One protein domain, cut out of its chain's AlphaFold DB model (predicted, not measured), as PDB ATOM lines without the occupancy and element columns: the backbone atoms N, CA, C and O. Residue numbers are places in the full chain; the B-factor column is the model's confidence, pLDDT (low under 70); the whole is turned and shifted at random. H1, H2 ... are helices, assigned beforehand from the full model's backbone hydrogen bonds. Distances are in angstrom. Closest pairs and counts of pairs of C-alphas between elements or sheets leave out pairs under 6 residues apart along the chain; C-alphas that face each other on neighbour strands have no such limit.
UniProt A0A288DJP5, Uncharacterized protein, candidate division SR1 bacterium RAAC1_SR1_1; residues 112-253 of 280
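AT A GLANCE: This is residues 112 to 253 of the 280 residues of an uncharacterized protein of candidate division SR1 bacterium RAAC1_SR1_1 (UniProt A0A288DJP5). One very long helix, H6, makes the long axis, and H5 and H3, which meet at their ends, pack on successive stretches of it, H5 on residues 204 to 216 and H3 on residues 223 to 231, while H4 packs on H5 as its hairpin partner. H1 and the short H2 lie near H3, and residues 235 to 253 of H6 stick out as a bare arm. The printed part has 142 residues with six named helices, H1 to H6 in order, and no named strand; the class is all helix. The whole is extended, with a radius of gyration of the C-alphas of 22.9 A, and spans 86 by 26 by 22 A.

HOW THE PARTS SIT: H1, residues 112 to 122, only just touches H3, residues 130 to 141, with 3 pairs of C-alphas within 8 A; the closest are those of Trp 117 and Tyr 140, 7.5 A apart, at a shallow tilt of 29 degrees, opposite ways. H2, residues 124 to 127, touches H1 and H3 only at the corner, and only just, with 3 pairs each; its closest C-alphas are Ile 127 to Val 121, 7.1 A, and to Phe 133, 5.8 A. H3 is the hub, touching four helices. H3 and H5, residues 173 to 191, touch only at their ends, where the C-alphas of Trp 141 and His 174 are closest, 4.8 A apart. H4, residues 157 to 168, and H5 form a helical hairpin at a shallow tilt of 13 degrees, with the C-alphas of Tyr 157 and Gln 190 closest, 6.1 A apart. H5 and H6, residues 203 to 253, form another at 16 degrees, where H6 touches H5 with residues 204 to 216 alone; the closest C-alphas are those of Cys 181 and Cys 208, 5.5 A apart. H6 touches H3 with residues 223 to 231 alone, opposite ways at a shallow tilt of 10 degrees; the C-alphas of Pro 130 and Ser 227 are closest, 6.6 A apart. H3, H5 and H6 form a bundle, helices at shallow tilts to each other. H4 and H6 are apart. Every O i to N i+4 pair is within hydrogen-bond range in H1, H3, H4 and H6, against 13 of 15 in H5; H2 is too short for such a pair.

IN THESE COORDINATES: H1 begins at C-alpha 112, (170.578, 140.321, 207.287). H5 is 26.0 A long and has a kink of 31 degrees near residue 180. H6 runs 74.2 A from C-alpha 203, (144.791, 142.201, 190.398), to C-alpha 253, (161.845, 120.297, 259.209).

THE WHOLE: The C-alphas of Arg 195 and Lys 253 are the two farthest apart, 85.9 A. The printed part has no cut; its long links are H3 to H4 and H5 to H6. Mean pLDDT of the printed part is 74.7, with residues 124 to 129, 144 to 155 and 190 to 204 under 70.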
ATOM      1  N   PRO A 112     169.844 140.336 206.024       90.69
ATOM      2  CA  PRO A 112     170.578 140.321 207.287       90.69
ATOM      3  C   PRO A 112     169.681 140.347 208.530       90.69
ATOM      4  O   PRO A 112     169.973 139.666 209.513       90.69
ATOM      5  N   GLN A 113     168.575 141.102 208.506       91.00
ATOM      6  CA  GLN A 113     167.633 141.119 209.629       91.00
ATOM      7  C   GLN A 113     166.830 139.819 209.693       91.00
ATOM      8  O   GLN A 113     166.606 139.301 210.787       91.00
ATOM      9  N   GLY A 114     166.453 139.279 208.531       90.25
ATOM     10  CA  GLY A 114     165.765 137.992 208.401       90.25
ATOM     11  C   GLY A 114     166.588 136.865 209.007       90.25
ATOM     12  O   GLY A 114     166.105 136.120 209.859       90.25
ATOM     13  N   LYS A 115     167.877 136.811 208.662       91.50
ATOM     14  CA  LYS A 115     168.838 135.843 209.198       91.50
ATOM     15  C   LYS A 115     168.924 135.915 210.720       91.50
ATOM     16  O   LYS A 115     168.737 134.898 211.382       91.50
ATOM     17  N   ILE A 116     169.125 137.111 211.279       91.06
ATOM     18  CA  ILE A 116     169.201 137.302 212.737       91.06
ATOM     19  C   ILE A 116     167.895 136.865 213.415       91.06
ATOM     20  O   ILE A 116     167.928 136.210 214.457       91.06
ATOM     21  N   TRP A 117     166.740 137.213 212.839       89.12
ATOM     22  CA  TRP A 117     165.439 136.799 213.364       89.12
ATOM     23  C   TRP A 117     165.276 135.276 213.355       89.12
ATOM     24  O   TRP A 117     164.907 134.698 214.376       89.12
ATOM     25  N   ARG A 118     165.597 134.599 212.247       87.88
ATOM     26  CA  ARG A 118     165.502 133.133 212.162       87.88
ATOM     27  C   ARG A 118     166.465 132.416 213.082       87.88
ATOM     28  O   ARG A 118     166.071 131.426 213.689       87.88
ATOM     29  N   GLU A 119     167.694 132.896 213.208       88.00
ATOM     30  CA  GLU A 119     168.665 132.342 214.155       88.00
ATOM     31  C   GLU A 119     168.164 132.480 215.598       88.00
ATOM     32  O   GLU A 119     168.221 131.516 216.360       88.00
ATOM     33  N   PHE A 120     167.582 133.632 215.947       87.44
ATOM     34  CA  PHE A 120     166.948 133.846 217.248       87.44
ATOM     35  C   PHE A 120     165.779 132.878 217.487       87.44
ATOM     36  O   PHE A 120     165.721 132.235 218.531       87.44
ATOM     37  N   VAL A 121     164.881 132.728 216.509       83.44
ATOM     38  CA  VAL A 121     163.708 131.838 216.588       83.44
ATOM     39  C   VAL A 121     164.089 130.350 216.618       83.44
ATOM     40  O   VAL A 121     163.385 129.546 217.227       83.44
ATOM     41  N   LYS A 122     165.204 129.957 215.994       82.69
ATOM     42  CA  LYS A 122     165.724 128.580 216.057       82.69
ATOM     43  C   LYS A 122     166.408 128.277 217.393       82.69
ATOM     44  O   LYS A 122     166.449 127.119 217.803       82.69
ATOM     45  N   ASN A 123     166.937 129.286 218.086       80.00
ATOM     46  CA  ASN A 123     167.616 129.103 219.365       80.00
ATOM     47  C   ASN A 123     166.622 129.067 220.540       80.00
ATOM     48  O   ASN A 123     166.348 130.070 221.203       80.00
ATOM     49  N   THR A 124     166.123 127.869 220.840       65.19
ATOM     50  CA  THR A 124     165.119 127.615 221.885       65.19
ATOM     51  C   THR A 124     165.541 128.030 223.298       65.19
ATOM     52  O   THR A 124     164.674 128.250 224.141       65.19
ATOM     53  N   GLU A 125     166.838 128.163 223.594       64.31
ATOM     54  CA  GLU A 125     167.305 128.578 224.927       64.31
ATOM     55  C   GLU A 125     167.100 130.074 225.182       64.31
ATOM     56  O   GLU A 125     166.648 130.460 226.260       64.31
ATOM     57  N   GLN A 126     167.358 130.916 224.177       60.12
ATOM     58  CA  GLN A 126     167.137 132.366 224.272       60.12
ATOM     59  C   GLN A 126     165.648 132.717 224.338       60.12
ATOM     60  O   GLN A 126     165.252 133.732 224.920       60.12
ATOM     61  N   ILE A 127     164.818 131.845 223.769       62.69
ATOM     62  CA  ILE A 127     163.373 132.007 223.693       62.69
ATOM     63  C   ILE A 127     162.697 131.816 225.053       62.69
ATOM     64  O   ILE A 127     161.679 132.461 225.284       62.69
ATOM     65  N   LYS A 128     163.288 131.062 225.996       64.06
ATOM     66  CA  LYS A 128     162.709 130.774 227.328       64.06
ATOM     67  C   LYS A 128     162.337 132.010 228.153       64.06
ATOM     68  O   LYS A 128     161.599 131.893 229.127       64.06
ATOM     69  N   THR A 129     162.833 133.195 227.792       69.31
ATOM     70  CA  THR A 129     162.476 134.447 228.465       69.31
ATOM     71  C   THR A 129     161.462 135.244 227.631       69.31
ATOM     72  O   THR A 129     161.862 135.898 226.663       69.31
ATOM     73  N   PRO A 130     160.174 135.314 228.033       71.19
ATOM     74  CA  PRO A 130     159.132 136.031 227.288       71.19
ATOM     75  C   PRO A 130     159.482 137.492 226.981       71.19
ATOM     76  O   PRO A 130     159.196 137.987 225.896       71.19
ATOM     77  N   LYS A 131     160.170 138.174 227.909       76.50
ATOM     78  CA  LYS A 131     160.624 139.562 227.722       76.50
ATOM     79  C   LYS A 131     161.643 139.709 226.587       76.50
ATOM     80  O   LYS A 131     161.599 140.697 225.857       76.50
ATOM     81  N   ILE A 132     162.562 138.750 226.439       81.31
ATOM     82  CA  ILE A 132     163.569 138.772 225.368       81.31
ATOM     83  C   ILE A 132     162.875 138.529 224.030       81.31
ATOM     84  O   ILE A 132     163.071 139.310 223.101       81.31
ATOM     85  N   PHE A 133     161.997 137.523 223.963       82.50
ATOM     86  CA  PHE A 133     161.201 137.252 222.769       82.50
ATOM     87  C   PHE A 133     160.378 138.468 222.335       82.50
ATOM     88  O   PHE A 133     160.491 138.905 221.192       82.50
ATOM     89  N   GLN A 134     159.632 139.082 223.256       80.94
ATOM     90  CA  GLN A 134     158.834 140.275 222.967       80.94
ATOM     91  C   GLN A 134     159.692 141.431 222.440       80.94
ATOM     92  O   GLN A 134     159.306 142.089 221.477       80.94
ATOM     93  N   LYS A 135     160.874 141.669 223.023       86.06
ATOM     94  CA  LYS A 135     161.800 142.713 222.556       86.06
ATOM     95  C   LYS A 135     162.248 142.476 221.111       86.06
ATOM     96  O   LYS A 135     162.267 143.418 220.323       86.06
ATOM     97  N   TYR A 136     162.609 141.240 220.764       87.88
ATOM     98  CA  TYR A 136     163.005 140.884 219.399       87.88
ATOM     99  C   TYR A 136     161.824 140.972 218.431       87.88
ATOM    100  O   TYR A 136     161.961 141.560 217.361       87.88
ATOM    101  N   TYR A 137     160.657 140.465 218.827       85.88
ATOM    102  CA  TYR A 137     159.447 140.553 218.018       85.88
ATOM    103  C   TYR A 137     159.091 142.010 217.713       85.88
ATOM    104  O   TYR A 137     158.920 142.365 216.555       85.88
ATOM    105  N   LEU A 138     159.076 142.893 218.716       85.81
ATOM    106  CA  LEU A 138     158.809 144.316 218.495       85.81
ATOM    107  C   LEU A 138     159.875 144.979 217.612       85.81
ATOM    108  O   LEU A 138     159.543 145.804 216.773       85.81
ATOM    109  N   LYS A 139     161.151 144.601 217.744       89.12
ATOM    110  CA  LYS A 139     162.223 145.155 216.904       89.12
ATOM    111  C   LYS A 139     162.012 144.870 215.411       89.12
ATOM    112  O   LYS A 139     162.265 145.750 214.595       89.12
ATOM    113  N   TYR A 140     161.606 143.650 215.058       88.81
ATOM    114  CA  TYR A 140     161.547 143.210 213.658       88.81
ATOM    115  C   TYR A 140     160.142 143.251 213.053       88.81
ATOM    116  O   TYR A 140     160.013 143.458 211.848       88.81
ATOM    117  N   TRP A 141     159.107 143.073 213.874       86.38
ATOM    118  CA  TRP A 141     157.730 142.862 213.427       86.38
ATOM    119  C   TRP A 141     156.744 143.945 213.867       86.38
ATOM    120  O   TRP A 141     155.584 143.922 213.455       86.38
ATOM    121  N   MET A 142     157.167 144.915 214.685       83.31
ATOM    122  CA  MET A 142     156.313 146.058 215.001       83.31
ATOM    123  C   MET A 142     156.152 146.945 213.769       83.31
ATOM    124  O   MET A 142     157.120 147.345 213.138       83.31
ATOM    125  N   LEU A 143     154.911 147.293 213.458       72.44
ATOM    126  CA  LEU A 143     154.572 148.289 212.450       72.44
ATOM    127  C   LEU A 143     155.217 149.639 212.819       72.44
ATOM    128  O   LEU A 143     154.833 150.233 213.826       72.44
ATOM    129  N   SER A 144     156.198 150.114 212.042       68.31
ATOM    130  CA  SER A 144     156.901 151.375 212.350       68.31
ATOM    131  C   SER A 144     156.163 152.619 211.838       68.31
ATOM    132  O   SER A 144     156.505 153.741 212.201       68.31
ATOM    133  N   GLY A 145     155.132 152.433 211.005       61.06
ATOM    134  CA  GLY A 145     154.340 153.514 210.414       61.06
ATOM    135  C   GLY A 145     155.007 154.204 209.217       61.06
ATOM    136  O   GLY A 145     154.324 154.915 208.482       61.06
ATOM    137  N   THR A 146     156.298 153.961 208.959       56.19
ATOM    138  CA  THR A 146     156.976 154.370 207.721       56.19
ATOM    139  C   THR A 146     156.695 153.367 206.609       56.19
ATOM    140  O   THR A 146     157.470 152.453 206.345       56.19
ATOM    141  N   TYR A 147     155.553 153.543 205.953       59.06
ATOM    142  CA  TYR A 147     155.228 152.835 204.722       59.06
ATOM    143  C   TYR A 147     155.483 153.733 203.522       59.06
ATOM    144  O   TYR A 147     154.955 154.845 203.465       59.06
ATOM    145  N   LEU A 148     156.223 153.241 202.528       56.12
ATOM    146  CA  LEU A 148     156.357 153.927 201.244       56.12
ATOM    147  C   LEU A 148     155.097 153.664 200.409       56.12
ATOM    148  O   LEU A 148     155.144 152.998 199.382       56.12
ATOM    149  N   PHE A 149     153.949 154.179 200.862       53.72
ATOM    150  CA  PHE A 149     152.734 154.251 200.038       53.72
ATOM    151  C   PHE A 149     152.497 155.622 199.420       53.72
ATOM    152  O   PHE A 149     151.620 155.778 198.572       53.72
ATOM    153  N   SER A 150     153.267 156.638 199.801       43.53
ATOM    154  CA  SER A 150     153.039 157.983 199.295       43.53
ATOM    155  C   SER A 150     153.902 158.295 198.076       43.53
ATOM    156  O   SER A 150     155.085 158.587 198.208       43.53
ATOM    157  N   ARG A 151     153.220 158.380 196.929       45.78
ATOM    158  CA  ARG A 151     153.502 159.323 195.833       45.78
ATOM    159  C   ARG A 151     154.833 159.130 195.109       45.78
ATOM    160  O   ARG A 151     155.755 159.923 195.264       45.78
ATOM    161  N   TYR A 152     154.871 158.182 194.183       50.50
ATOM    162  CA  TYR A 152     155.772 158.315 193.043       50.50
ATOM    163  C   TYR A 152     154.957 158.442 191.758       50.50
ATOM    164  O   TYR A 152     154.791 157.487 191.010       50.50
ATOM    165  N   GLU A 153     154.481 159.663 191.492       48.66
ATOM    166  CA  GLU A 153     154.257 160.139 190.123       48.66
ATOM    167  C   GLU A 153     155.633 160.378 189.501       48.66
ATOM    168  O   GLU A 153     156.152 161.491 189.450       48.66
ATOM    169  N   SER A 154     156.313 159.300 189.142       51.75
ATOM    170  CA  SER A 154     157.643 159.377 188.565       51.75
ATOM    171  C   SER A 154     157.579 158.749 187.189       51.75
ATOM    172  O   SER A 154     157.397 157.545 187.048       51.75
ATOM    173  N   SER A 155     157.791 159.567 186.161       55.81
ATOM    174  CA  SER A 155     158.067 159.104 184.798       55.81
ATOM    175  C   SER A 155     159.387 158.313 184.695       55.81
ATOM    176  O   SER A 155     159.743 157.858 183.610       55.81
ATOM    177  N   ASN A 156     160.117 158.136 185.807       71.69
ATOM    178  CA  ASN A 156     161.399 157.446 185.901       71.69
ATOM    179  C   ASN A 156     161.366 156.353 186.990       71.69
ATOM    180  O   ASN A 156     161.974 156.474 188.062       71.69
ATOM    181  N   TYR A 157     160.661 155.258 186.691       70.62
ATOM    182  CA  TYR A 157     160.497 154.103 187.581       70.62
ATOM    183  C   TYR A 157     161.828 153.507 188.059       70.62
ATOM    184  O   TYR A 157     161.941 153.115 189.218       70.62
ATOM    185  N   ALA A 158     162.860 153.484 187.208       73.19
ATOM    186  CA  ALA A 158     164.175 152.947 187.561       73.19
ATOM    187  C   ALA A 158     164.841 153.713 188.717       73.19
ATOM    188  O   ALA A 158     165.423 153.101 189.613       73.19
ATOM    189  N   THR A 159     164.752 155.044 188.718       77.12
ATOM    190  CA  THR A 159     165.313 155.874 189.797       77.12
ATOM    191  C   THR A 159     164.525 155.681 191.087       77.12
ATOM    192  O   THR A 159     165.112 155.475 192.148       77.12
ATOM    193  N   THR A 160     163.196 155.664 190.987       75.94
ATOM    194  CA  THR A 160     162.318 155.401 192.129       75.94
ATOM    195  C   THR A 160     162.598 154.040 192.763       75.94
ATOM    196  O   THR A 160     162.751 153.954 193.977       75.94
ATOM    197  N   LEU A 161     162.743 152.986 191.957       76.75
ATOM    198  CA  LEU A 161     163.028 151.642 192.450       76.75
ATOM    199  C   LEU A 161     164.367 151.574 193.202       76.75
ATOM    200  O   LEU A 161     164.428 150.978 194.274       76.75
ATOM    201  N   ARG A 162     165.423 152.239 192.707       79.06
ATOM    202  CA  ARG A 162     166.710 152.317 193.429       79.06
ATOM    203  C   ARG A 162     166.584 153.029 194.771       79.06
ATOM    204  O   ARG A 162     167.195 152.587 195.742       79.06
ATOM    205  N   ASN A 163     165.808 154.110 194.833       79.19
ATOM    206  CA  ASN A 163     165.589 154.842 196.081       79.19
ATOM    207  C   ASN A 163     164.866 153.964 197.102       79.19
ATOM    208  O   ASN A 163     165.361 153.813 198.213       79.19
ATOM    209  N   ILE A 164     163.791 153.284 196.688       77.69
ATOM    210  CA  ILE A 164     163.054 152.354 197.555       77.69
ATOM    211  C   ILE A 164     163.972 151.234 198.056       77.69
ATOM    212  O   ILE A 164     164.001 150.962 199.252       77.69
ATOM    213  N   ILE A 165     164.764 150.610 197.175       78.75
ATOM    214  CA  ILE A 165     165.721 149.561 197.566       78.75
ATOM    215  C   ILE A 165     166.709 150.092 198.610       78.75
ATOM    216  O   ILE A 165     166.976 149.422 199.607       78.75
ATOM    217  N   ASN A 166     167.245 151.297 198.419       81.50
ATOM    218  CA  ASN A 166     168.205 151.877 199.353       81.50
ATOM    219  C   ASN A 166     167.575 152.255 200.697       81.50
ATOM    220  O   ASN A 166     168.156 151.942 201.736       81.50
ATOM    221  N   GLU A 167     166.394 152.867 200.692       79.00
ATOM    222  CA  GLU A 167     165.654 153.233 201.905       79.00
ATOM    223  C   GLU A 167     165.185 151.992 202.677       79.00
ATOM    224  O   GLU A 167     165.273 151.956 203.906       79.00
ATOM    225  N   SER A 168     164.809 150.920 201.967       77.62
ATOM    226  CA  SER A 168     164.354 149.659 202.569       77.62
ATOM    227  C   SER A 168     165.392 148.996 203.479       77.62
ATOM    228  O   SER A 168     165.034 148.212 204.358       77.62
ATOM    229  N   LYS A 169     166.681 149.338 203.341       79.62
ATOM    230  CA  LYS A 169     167.750 148.845 204.227       79.62
ATOM    231  C   LYS A 169     167.543 149.273 205.682       79.62
ATOM    232  O   LYS A 169     167.937 148.535 206.584       79.62
ATOM    233  N   GLY A 170     166.930 150.438 205.904       80.94
ATOM    234  CA  GLY A 170     166.611 150.964 207.235       80.94
ATOM    235  C   GLY A 170     165.303 150.434 207.823       80.94
ATOM    236  O   GLY A 170     165.044 150.636 209.007       80.94
ATOM    237  N   PHE A 171     164.483 149.754 207.022       85.81
ATOM    238  CA  PHE A 171     163.190 149.234 207.454       85.81
ATOM    239  C   PHE A 171     163.340 147.960 208.280       85.81
ATOM    240  O   PHE A 171     164.301 147.200 208.118       85.81
ATOM    241  N   ASN A 172     162.380 147.719 209.173       88.69
ATOM    242  CA  ASN A 172     162.274 146.431 209.851       88.69
ATOM    243  C   ASN A 172     161.681 145.366 208.910       88.69
ATOM    244  O   ASN A 172     161.274 145.672 207.787       88.69
ATOM    245  N   LEU A 173     161.640 144.104 209.348       89.06
ATOM    246  CA  LEU A 173     161.139 143.012 208.511       89.06
ATOM    247  C   LEU A 173     159.687 143.236 208.092       89.06
ATOM    248  O   LEU A 173     159.389 143.137 206.905       89.06
ATOM    249  N   HIS A 174     158.797 143.590 209.017       87.06
ATOM    250  CA  HIS A 174     157.384 143.794 208.693       87.06
ATOM    251  C   HIS A 174     157.161 144.869 207.622       87.06
ATOM    252  O   HIS A 174     156.371 144.681 206.696       87.06
ATOM    253  N   ASP A 175     157.905 145.968 207.696       85.19
ATOM    254  CA  ASP A 175     157.835 147.026 206.698       85.19
ATOM    255  C   ASP A 175     158.424 146.573 205.361       85.19
ATOM    256  O   ASP A 175     157.824 146.832 204.318       85.19
ATOM    257  N   LYS A 176     159.554 145.850 205.353       87.06
ATOM    258  CA  LYS A 176     160.111 145.263 204.120       87.06
ATOM    259  C   LYS A 176     159.098 144.354 203.428       87.06
ATOM    260  O   LYS A 176     158.917 144.467 202.221       87.06
ATOM    261  N   TYR A 177     158.391 143.527 204.198       87.06
ATOM    262  CA  TYR A 177     157.311 142.664 203.718       87.06
ATOM    263  C   TYR A 177     156.215 143.453 202.999       87.06
ATOM    264  O   TYR A 177     155.850 143.136 201.870       87.06
ATOM    265  N   ILE A 178     155.707 144.508 203.635       80.44
ATOM    266  CA  ILE A 178     154.623 145.329 203.079       80.44
ATOM    267  C   ILE A 178     155.086 146.111 201.841       80.44
ATOM    268  O   ILE A 178     154.356 146.192 200.853       80.44
ATOM    269  N   ASN A 179     156.307 146.648 201.863       80.38
ATOM    270  CA  ASN A 179     156.860 147.421 200.748       80.38
ATOM    271  C   ASN A 179     157.288 146.540 199.561       80.38
ATOM    272  O   ASN A 179     157.416 147.047 198.443       80.38
ATOM    273  N   TYR A 180     157.459 145.229 199.756       82.75
ATOM    274  CA  TYR A 180     157.899 144.331 198.691       82.75
ATOM    275  C   TYR A 180     156.920 144.282 197.511       82.75
ATOM    276  O   TYR A 180     157.335 144.257 196.352       82.75
ATOM    277  N   CYS A 181     155.614 144.362 197.781       79.75
ATOM    278  CA  CYS A 181     154.603 144.407 196.724       79.75
ATOM    279  C   CYS A 181     154.670 145.675 195.888       79.75
ATOM    280  O   CYS A 181     154.512 145.619 194.670       79.75
ATOM    281  N   PHE A 182     154.952 146.806 196.526       77.25
ATOM    282  CA  PHE A 182     155.137 148.061 195.817       77.25
ATOM    283  C   PHE A 182     156.398 148.015 194.942       77.25
ATOM    284  O   PHE A 182     156.340 148.350 193.763       77.25
ATOM    285  N   MET A 183     157.516 147.504 195.470       78.88
ATOM    286  CA  MET A 183     158.744 147.293 194.688       78.88
ATOM    287  C   MET A 183     158.511 146.381 193.483       78.88
ATOM    288  O   MET A 183     158.933 146.703 192.373       78.88
ATOM    289  N   SER A 184     157.811 145.268 193.692       77.31
ATOM    290  CA  SER A 184     157.530 144.279 192.647       77.31
ATOM    291  C   SER A 184     156.602 144.831 191.568       77.31
ATOM    292  O   SER A 184     156.822 144.608 190.380       77.31
ATOM    293  N   MET A 185     155.638 145.662 191.958       76.12
ATOM    294  CA  MET A 185     154.784 146.398 191.030       76.12
ATOM    295  C   MET A 185     155.576 147.424 190.201       76.12
ATOM    296  O   MET A 185     155.386 147.525 188.994       76.12
ATOM    297  N   MET A 186     156.510 148.157 190.811       74.06
ATOM    298  CA  MET A 186     157.368 149.105 190.084       74.06
ATOM    299  C   MET A 186     158.308 148.393 189.102       74.06
ATOM    300  O   MET A 186     158.511 148.862 187.982       74.06
ATOM    301  N   MET A 187     158.835 147.232 189.503       73.75
ATOM    302  CA  MET A 187     159.576 146.311 188.639       73.75
ATOM    303  C   MET A 187     158.722 145.859 187.446       73.75
ATOM    304  O   MET A 187     159.173 145.946 186.306       73.75
ATOM    305  N   TYR A 188     157.474 145.460 187.694       73.12
ATOM    306  CA  TYR A 188     156.510 145.073 186.664       73.12
ATOM    307  C   TYR A 188     156.246 146.189 185.643       73.12
ATOM    308  O   TYR A 188     156.369 145.973 184.435       73.12
ATOM    309  N   TYR A 189     155.956 147.408 186.106       70.44
ATOM    310  CA  TYR A 189     155.706 148.550 185.218       70.44
ATOM    311  C   TYR A 189     156.927 148.917 184.366       70.44
ATOM    312  O   TYR A 189     156.788 149.145 183.160       70.44
ATOM    313  N   GLN A 190     158.124 148.916 184.963       68.06
ATOM    314  CA  GLN A 190     159.379 149.152 184.246       68.06
ATOM    315  C   GLN A 190     159.652 148.052 183.207       68.06
ATOM    316  O   GLN A 190     160.042 148.362 182.082       68.06
ATOM    317  N   GLY A 191     159.429 146.783 183.567       64.00
ATOM    318  CA  GLY A 191     159.646 145.616 182.705       64.00
ATOM    319  C   GLY A 191     158.777 145.613 181.448       64.00
ATOM    320  O   GLY A 191     159.229 145.203 180.382       64.00
ATOM    321  N   LEU A 192     157.550 146.127 181.554       61.16
ATOM    322  CA  LEU A 192     156.606 146.209 180.439       61.16
ATOM    323  C   LEU A 192     156.650 147.545 179.682       61.16
ATOM    324  O   LEU A 192     155.866 147.741 178.752       61.16
ATOM    325  N   ASN A 193     157.545 148.470 180.059       59.47
ATOM    326  CA  ASN A 193     157.614 149.829 179.503       59.47
ATOM    327  C   ASN A 193     156.242 150.542 179.516       59.47
ATOM    328  O   ASN A 193     155.906 151.330 178.625       59.47
ATOM    329  N   LEU A 194     155.412 150.233 180.518       54.25
ATOM    330  CA  LEU A 194     154.067 150.778 180.643       54.25
ATOM    331  C   LEU A 194     154.164 152.174 181.252       54.25
ATOM    332  O   LEU A 194     154.559 152.355 182.401       54.25
ATOM    333  N   ARG A 195     153.802 153.188 180.462       48.81
ATOM    334  CA  ARG A 195     153.813 154.592 180.905       48.81
ATOM    335  C   ARG A 195     152.580 154.986 181.725       48.81
ATOM    336  O   ARG A 195     152.639 156.013 182.387       48.81
ATOM    337  N   ASN A 196     151.514 154.180 181.708       45.62
ATOM    338  CA  ASN A 196     150.271 154.434 182.440       45.62
ATOM    339  C   ASN A 196     150.003 153.345 183.489       45.62
ATOM    340  O   ASN A 196     149.843 152.174 183.148       45.62
ATOM    341  N   ILE A 197     149.919 153.777 184.749       49.62
ATOM    342  CA  ILE A 197     149.698 152.963 185.959       49.62
ATOM    343  C   ILE A 197     148.219 152.540 186.106       49.62
ATOM    344  O   ILE A 197     147.903 151.570 186.789       49.62
ATOM    345  N   ASP A 198     147.297 153.220 185.421       45.19
ATOM    346  CA  ASP A 198     145.864 153.164 185.749       45.19
ATOM    347  C   ASP A 198     145.128 151.864 185.371       45.19
ATOM    348  O   ASP A 198     143.965 151.709 185.731       45.19
ATOM    349  N   ILE A 199     145.762 150.912 184.674       42.88
ATOM    350  CA  ILE A 199     145.068 149.715 184.143       42.88
ATOM    351  C   ILE A 199     145.550 148.393 184.778       42.88
ATOM    352  O   ILE A 199     144.881 147.374 184.638       42.88
ATOM    353  N   VAL A 200     146.646 148.380 185.551       48.75
ATOM    354  CA  VAL A 200     147.213 147.125 186.114       48.75
ATOM    355  C   VAL A 200     147.085 147.027 187.648       48.75
ATOM    356  O   VAL A 200     147.645 146.134 188.283       48.75
ATOM    357  N   ASN A 201     146.320 147.926 188.270       51.69
ATOM    358  CA  ASN A 201     146.515 148.244 189.686       51.69
ATOM    359  C   ASN A 201     145.863 147.311 190.727       51.69
ATOM    360  O   ASN A 201     146.394 147.232 191.828       51.69
ATOM    361  N   ASP A 202     144.792 146.563 190.431       53.94
ATOM    362  CA  ASP A 202     144.085 145.828 191.505       53.94
ATOM    363  C   ASP A 202     144.408 144.326 191.577       53.94
ATOM    364  O   ASP A 202     144.528 143.767 192.670       53.94
ATOM    365  N   GLY A 203     144.602 143.657 190.437       63.81
ATOM    366  CA  GLY A 203     144.791 142.201 190.398       63.81
ATOM    367  C   GLY A 203     146.156 141.746 190.923       63.81
ATOM    368  O   GLY A 203     146.237 140.959 191.868       63.81
ATOM    369  N   TYR A 204     147.239 142.261 190.331       69.88
ATOM    370  CA  TYR A 204     148.612 141.882 190.685       69.88
ATOM    371  C   TYR A 204     148.981 142.325 192.101       69.88
ATOM    372  O   TYR A 204     149.412 141.527 192.936       69.88
ATOM    373  N   TYR A 205     148.770 143.606 192.388       71.44
ATOM    374  CA  TYR A 205     149.093 144.185 193.681       71.44
ATOM    375  C   TYR A 205     148.249 143.553 194.802       71.44
ATOM    376  O   TYR A 205     148.782 143.198 195.857       71.44
ATOM    377  N   GLY A 206     146.959 143.296 194.547       74.00
ATOM    378  CA  GLY A 206     146.091 142.537 195.448       74.00
ATOM    379  C   GLY A 206     146.599 141.116 195.713       74.00
ATOM    380  O   GLY A 206     146.633 140.685 196.871       74.00
ATOM    381  N   ARG A 207     147.065 140.405 194.673       77.62
ATOM    382  CA  ARG A 207     147.666 139.069 194.818       77.62
ATOM    383  C   ARG A 207     148.936 139.113 195.657       77.62
ATOM    384  O   ARG A 207     149.031 138.364 196.628       77.62
ATOM    385  N   CYS A 208     149.861 140.020 195.361       79.69
ATOM    386  CA  CYS A 208     151.077 140.161 196.154       79.69
ATOM    387  C   CYS A 208     150.761 140.443 197.628       79.69
ATOM    388  O   CYS A 208     151.273 139.770 198.525       79.69
ATOM    389  N   LEU A 209     149.855 141.391 197.897       82.50
ATOM    390  CA  LEU A 209     149.438 141.699 199.263       82.50
ATOM    391  C   LEU A 209     148.834 140.484 199.966       82.50
ATOM    392  O   LEU A 209     148.994 140.344 201.178       82.50
ATOM    393  N   SER A 210     148.134 139.606 199.243       83.56
ATOM    394  CA  SER A 210     147.612 138.362 199.813       83.56
ATOM    395  C   SER A 210     148.735 137.410 200.247       83.56
ATOM    396  O   SER A 210     148.668 136.877 201.356       83.56
ATOM    397  N   MET A 211     149.803 137.283 199.450       84.31
ATOM    398  CA  MET A 211     150.988 136.480 199.780       84.31
ATOM    399  C   MET A 211     151.728 137.060 200.991       84.31
ATOM    400  O   MET A 211     152.020 136.340 201.946       84.31
ATOM    401  N   VAL A 212     151.945 138.378 201.010       85.88
ATOM    402  CA  VAL A 212     152.548 139.089 202.148       85.88
ATOM    403  C   VAL A 212     151.723 138.898 203.421       85.88
ATOM    404  O   VAL A 212     152.264 138.529 204.462       85.88
ATOM    405  N   LYS A 213     150.397 139.074 203.348       85.31
ATOM    406  CA  LYS A 213     149.494 138.845 204.489       85.31
ATOM    407  C   LYS A 213     149.555 137.401 204.981       85.31
ATOM    408  O   LYS A 213     149.505 137.186 206.191       85.31
ATOM    409  N   ALA A 214     149.650 136.420 204.084       85.44
ATOM    410  CA  ALA A 214     149.779 135.015 204.460       85.44
ATOM    411  C   ALA A 214     151.083 134.756 205.232       85.44
ATOM    412  O   ALA A 214     151.032 134.158 206.308       85.44
ATOM    413  N   ARG A 215     152.218 135.283 204.756       85.50
ATOM    414  CA  ARG A 215     153.518 135.177 205.445       85.50
ATOM    415  C   ARG A 215     153.501 135.862 206.815       85.50
ATOM    416  O   ARG A 215     153.844 135.239 207.814       85.50
ATOM    417  N   ILE A 216     152.983 137.089 206.909       84.50
ATOM    418  CA  ILE A 216     152.856 137.807 208.193       84.50
ATOM    419  C   ILE A 216     151.969 137.032 209.186       84.50
ATOM    420  O   ILE A 216     152.265 136.979 210.383       84.50
ATOM    421  N   ARG A 217     150.887 136.395 208.719       85.38
ATOM    422  CA  ARG A 217     150.040 135.539 209.572       85.38
ATOM    423  C   ARG A 217     150.783 134.306 210.076       85.38
ATOM    424  O   ARG A 217     150.601 133.950 211.242       85.38
ATOM    425  N   GLN A 218     151.596 133.663 209.238       84.50
ATOM    426  CA  GLN A 218     152.437 132.535 209.654       84.50
ATOM    427  C   GLN A 218     153.414 132.969 210.756       84.50
ATOM    428  O   GLN A 218     153.480 132.321 211.798       84.50
ATOM    429  N   GLU A 219     154.061 134.125 210.596       83.31
ATOM    430  CA  GLU A 219     154.968 134.697 211.603       83.31
ATOM    431  C   GLU A 219     154.272 135.049 212.912       83.31
ATOM    432  O   GLU A 219     154.755 134.729 213.999       83.31
ATOM    433  N   THR A 220     153.090 135.655 212.820       80.38
ATOM    434  CA  THR A 220     152.274 135.968 213.999       80.38
ATOM    435  C   THR A 220     151.878 134.685 214.735       80.38
ATOM    436  O   THR A 220     151.945 134.620 215.962       80.38
ATOM    437  N   SER A 221     151.508 133.636 213.995       78.62
ATOM    438  CA  SER A 221     151.127 132.337 214.566       78.62
ATOM    439  C   SER A 221     152.308 131.654 215.255       78.62
ATOM    440  O   SER A 221     152.161 131.136 216.364       78.62
ATOM    441  N   LEU A 222     153.494 131.708 214.644       81.81
ATOM    442  CA  LEU A 222     154.737 131.224 215.240       81.81
ATOM    443  C   LEU A 222     155.057 131.965 216.543       81.81
ATOM    444  O   LEU A 222     155.375 131.336 217.552       81.81
ATOM    445  N   ALA A 223     154.903 133.289 216.560       76.88
ATOM    446  CA  ALA A 223     155.129 134.096 217.755       76.88
ATOM    447  C   ALA A 223     154.156 133.763 218.899       76.88
ATOM    448  O   ALA A 223     154.568 133.704 220.063       76.88
ATOM    449  N   ILE A 224     152.885 133.501 218.581       74.50
ATOM    450  CA  ILE A 224     151.881 133.040 219.553       74.50
ATOM    451  C   ILE A 224     152.276 131.673 220.119       74.50
ATOM    452  O   ILE A 224     152.316 131.517 221.340       74.50
ATOM    453  N   MET A 225     152.613 130.710 219.256       79.19
ATOM    454  CA  MET A 225     153.012 129.358 219.662       79.19
ATOM    455  C   MET A 225     154.219 129.392 220.607       79.19
ATOM    456  O   MET A 225     154.193 128.792 221.681       79.19
ATOM    457  N   ILE A 226     155.254 130.149 220.242       78.06
ATOM    458  CA  ILE A 226     156.455 130.326 221.061       78.06
ATOM    459  C   ILE A 226     156.105 130.937 222.423       78.06
ATOM    460  O   ILE A 226     156.560 130.460 223.464       78.06
ATOM    461  N   SER A 227     155.258 131.968 222.440       74.06
ATOM    462  CA  SER A 227     154.836 132.624 223.681       74.06
ATOM    463  C   SER A 227     154.066 131.674 224.605       74.06
ATOM    464  O   SER A 227     154.304 131.667 225.814       74.06
ATOM    465  N   GLN A 228     153.189 130.835 224.047       74.06
ATOM    466  CA  GLN A 228     152.450 129.812 224.793       74.06
ATOM    467  C   GLN A 228     153.379 128.730 225.356       74.06
ATOM    468  O   GLN A 228     153.276 128.396 226.537       74.06
ATOM    469  N   TYR A 229     154.316 128.228 224.548       77.38
ATOM    470  CA  TYR A 229     155.309 127.244 224.984       77.38
ATOM    471  C   TYR A 229     156.160 127.769 226.149       77.38
ATOM    472  O   TYR A 229     156.360 127.074 227.148       77.38
ATOM    473  N   ASN A 230     156.605 129.024 226.067       74.25
ATOM    474  CA  ASN A 230     157.366 129.667 227.137       74.25
ATOM    475  C   ASN A 230     156.556 129.818 228.425       74.25
ATOM    476  O   ASN A 230     157.074 129.551 229.506       74.25
ATOM    477  N   ALA A 231     155.289 130.228 228.324       72.62
ATOM    478  CA  ALA A 231     154.412 130.348 229.485       72.62
ATOM    479  C   ALA A 231     154.184 128.988 230.166       72.62
ATOM    480  O   ALA A 231     154.269 128.894 231.391       72.62
ATOM    481  N   ALA A 232     153.962 127.930 229.380       74.19
ATOM    482  CA  ALA A 232     153.817 126.569 229.891       74.19
ATOM    483  C   ALA A 232     155.105 126.069 230.562       74.19
ATOM    484  O   ALA A 232     155.052 125.531 231.666       74.19
ATOM    485  N   THR A 233     156.263 126.308 229.940       74.94
ATOM    486  CA  THR A 233     157.572 125.925 230.494       74.94
ATOM    487  C   THR A 233     157.840 126.641 231.817       74.94
ATOM    488  O   THR A 233     158.179 125.995 232.800       74.94
ATOM    489  N   LEU A 234     157.595 127.955 231.890       76.81
ATOM    490  CA  LEU A 234     157.736 128.728 233.129       76.81
ATOM    491  C   LEU A 234     156.814 128.227 234.244       76.81
ATOM    492  O   LEU A 234     157.223 128.192 235.403       76.81
ATOM    493  N   LEU A 235     155.582 127.837 233.908       75.81
ATOM    494  CA  LEU A 235     154.650 127.258 234.873       75.81
ATOM    495  C   LEU A 235     155.179 125.923 235.409       75.81
ATOM    496  O   LEU A 235     155.192 125.718 236.621       75.81
ATOM    497  N   VAL A 236     155.636 125.030 234.529       78.81
ATOM    498  CA  VAL A 236     156.174 123.712 234.905       78.81
ATOM    499  C   VAL A 236     157.456 123.849 235.724       78.81
ATOM    500  O   VAL A 236     157.565 123.230 236.784       78.81
ATOM    501  N   ASP A 237     158.398 124.687 235.294       80.56
ATOM    502  CA  ASP A 237     159.655 124.942 236.005       80.56
ATOM    503  C   ASP A 237     159.393 125.587 237.370       80.56
ATOM    504  O   ASP A 237     160.004 125.210 238.376       80.56
ATOM    505  N   GLY A 238     158.436 126.519 237.427       78.81
ATOM    506  CA  GLY A 238     157.986 127.163 238.657       78.81
ATOM    507  C   GLY A 238     157.347 126.172 239.629       78.81
ATOM    508  O   GLY A 238     157.738 126.125 240.793       78.81
ATOM    509  N   LEU A 239     156.420 125.333 239.158       75.38
ATOM    510  CA  LEU A 239     155.784 124.285 239.963       75.38
ATOM    511  C   LEU A 239     156.792 123.235 240.432       75.38
ATOM    512  O   LEU A 239     156.740 122.814 241.586       75.38
ATOM    513  N   THR A 240     157.732 122.837 239.575       78.69
ATOM    514  CA  THR A 240     158.788 121.872 239.912       78.69
ATOM    515  C   THR A 240     159.719 122.444 240.974       78.69
ATOM    516  O   THR A 240     160.000 121.781 241.971       78.69
ATOM    517  N   SER A 241     160.149 123.697 240.810       81.56
ATOM    518  CA  SER A 241     161.003 124.396 241.776       81.56
ATOM    519  C   SER A 241     160.292 124.611 243.111       81.56
ATOM    520  O   SER A 241     160.868 124.320 244.159       81.56
ATOM    521  N   TYR A 242     159.028 125.046 243.078       75.31
ATOM    522  CA  TYR A 242     158.191 125.201 244.268       75.31
ATOM    523  C   TYR A 242     158.001 123.869 244.989       75.31
ATOM    524  O   TYR A 242     158.220 123.793 246.192       75.31
ATOM    525  N   THR A 243     157.646 122.806 244.264       73.06
ATOM    526  CA  THR A 243     157.463 121.469 244.842       73.06
ATOM    527  C   THR A 243     158.763 120.980 245.459       73.06
ATOM    528  O   THR A 243     158.757 120.521 246.596       73.06
ATOM    529  N   LYS A 244     159.893 121.133 244.761       80.00
ATOM    530  CA  LYS A 244     161.210 120.755 245.276       80.00
ATOM    531  C   LYS A 244     161.535 121.495 246.573       80.00
ATOM    532  O   LYS A 244     161.836 120.833 247.559       80.00
ATOM    533  N   GLN A 245     161.415 122.824 246.605       80.44
ATOM    534  CA  GLN A 245     161.669 123.612 247.816       80.44
ATOM    535  C   GLN A 245     160.689 123.278 248.939       80.44
ATOM    536  O   GLN A 245     161.106 122.980 250.050       80.44
ATOM    537  N   PHE A 246     159.388 123.276 248.661       78.19
ATOM    538  CA  PHE A 246     158.357 123.053 249.670       78.19
ATOM    539  C   PHE A 246     158.432 121.649 250.278       78.19
ATOM    540  O   PHE A 246     158.321 121.496 251.497       78.19
ATOM    541  N   VAL A 247     158.630 120.622 249.445       76.56
ATOM    542  CA  VAL A 247     158.748 119.228 249.891       76.56
ATOM    543  C   VAL A 247     160.067 119.012 250.627       76.56
ATOM    544  O   VAL A 247     160.034 118.435 251.713       76.56
ATOM    545  N   GLN A 248     161.199 119.503 250.107       76.06
ATOM    546  CA  GLN A 248     162.486 119.390 250.805       76.06
ATOM    547  C   GLN A 248     162.466 120.129 252.146       76.06
ATOM    548  O   GLN A 248     162.795 119.519 253.158       76.06
ATOM    549  N   ASP A 249     162.004 121.378 252.201       78.50
ATOM    550  CA  ASP A 249     161.969 122.156 253.446       78.50
ATOM    551  C   ASP A 249     161.043 121.536 254.492       78.50
ATOM    552  O   ASP A 249     161.368 121.521 255.682       78.50
ATOM    553  N   ARG A 250     159.875 121.017 254.087       73.56
ATOM    554  CA  ARG A 250     158.972 120.338 255.027       73.56
ATOM    555  C   ARG A 250     159.526 119.002 255.499       73.56
ATOM    556  O   ARG A 250     159.417 118.726 256.690       73.56
ATOM    557  N   LEU A 251     160.106 118.194 254.610       72.44
ATOM    558  CA  LEU A 251     160.737 116.927 254.991       72.44
ATOM    559  C   LEU A 251     161.912 117.165 255.934       72.44
ATOM    560  O   LEU A 251     161.975 116.516 256.972       72.44
ATOM    561  N   MET A 252     162.782 118.130 255.633       74.62
ATOM    562  CA  MET A 252     163.910 118.486 256.495       74.62
ATOM    563  C   MET A 252     163.435 118.969 257.866       74.62
ATOM    564  O   MET A 252     163.868 118.430 258.878       74.62
ATOM    565  N   LYS A 253     162.443 119.870 257.928       77.62
ATOM    566  CA  LYS A 253     161.845 120.297 259.209       77.62
ATOM    567  C   LYS A 253     161.207 119.146 259.990       77.62
ATOM    568  O   LYS A 253     161.180 119.182 261.220       77.62
TER     569      LYS A 253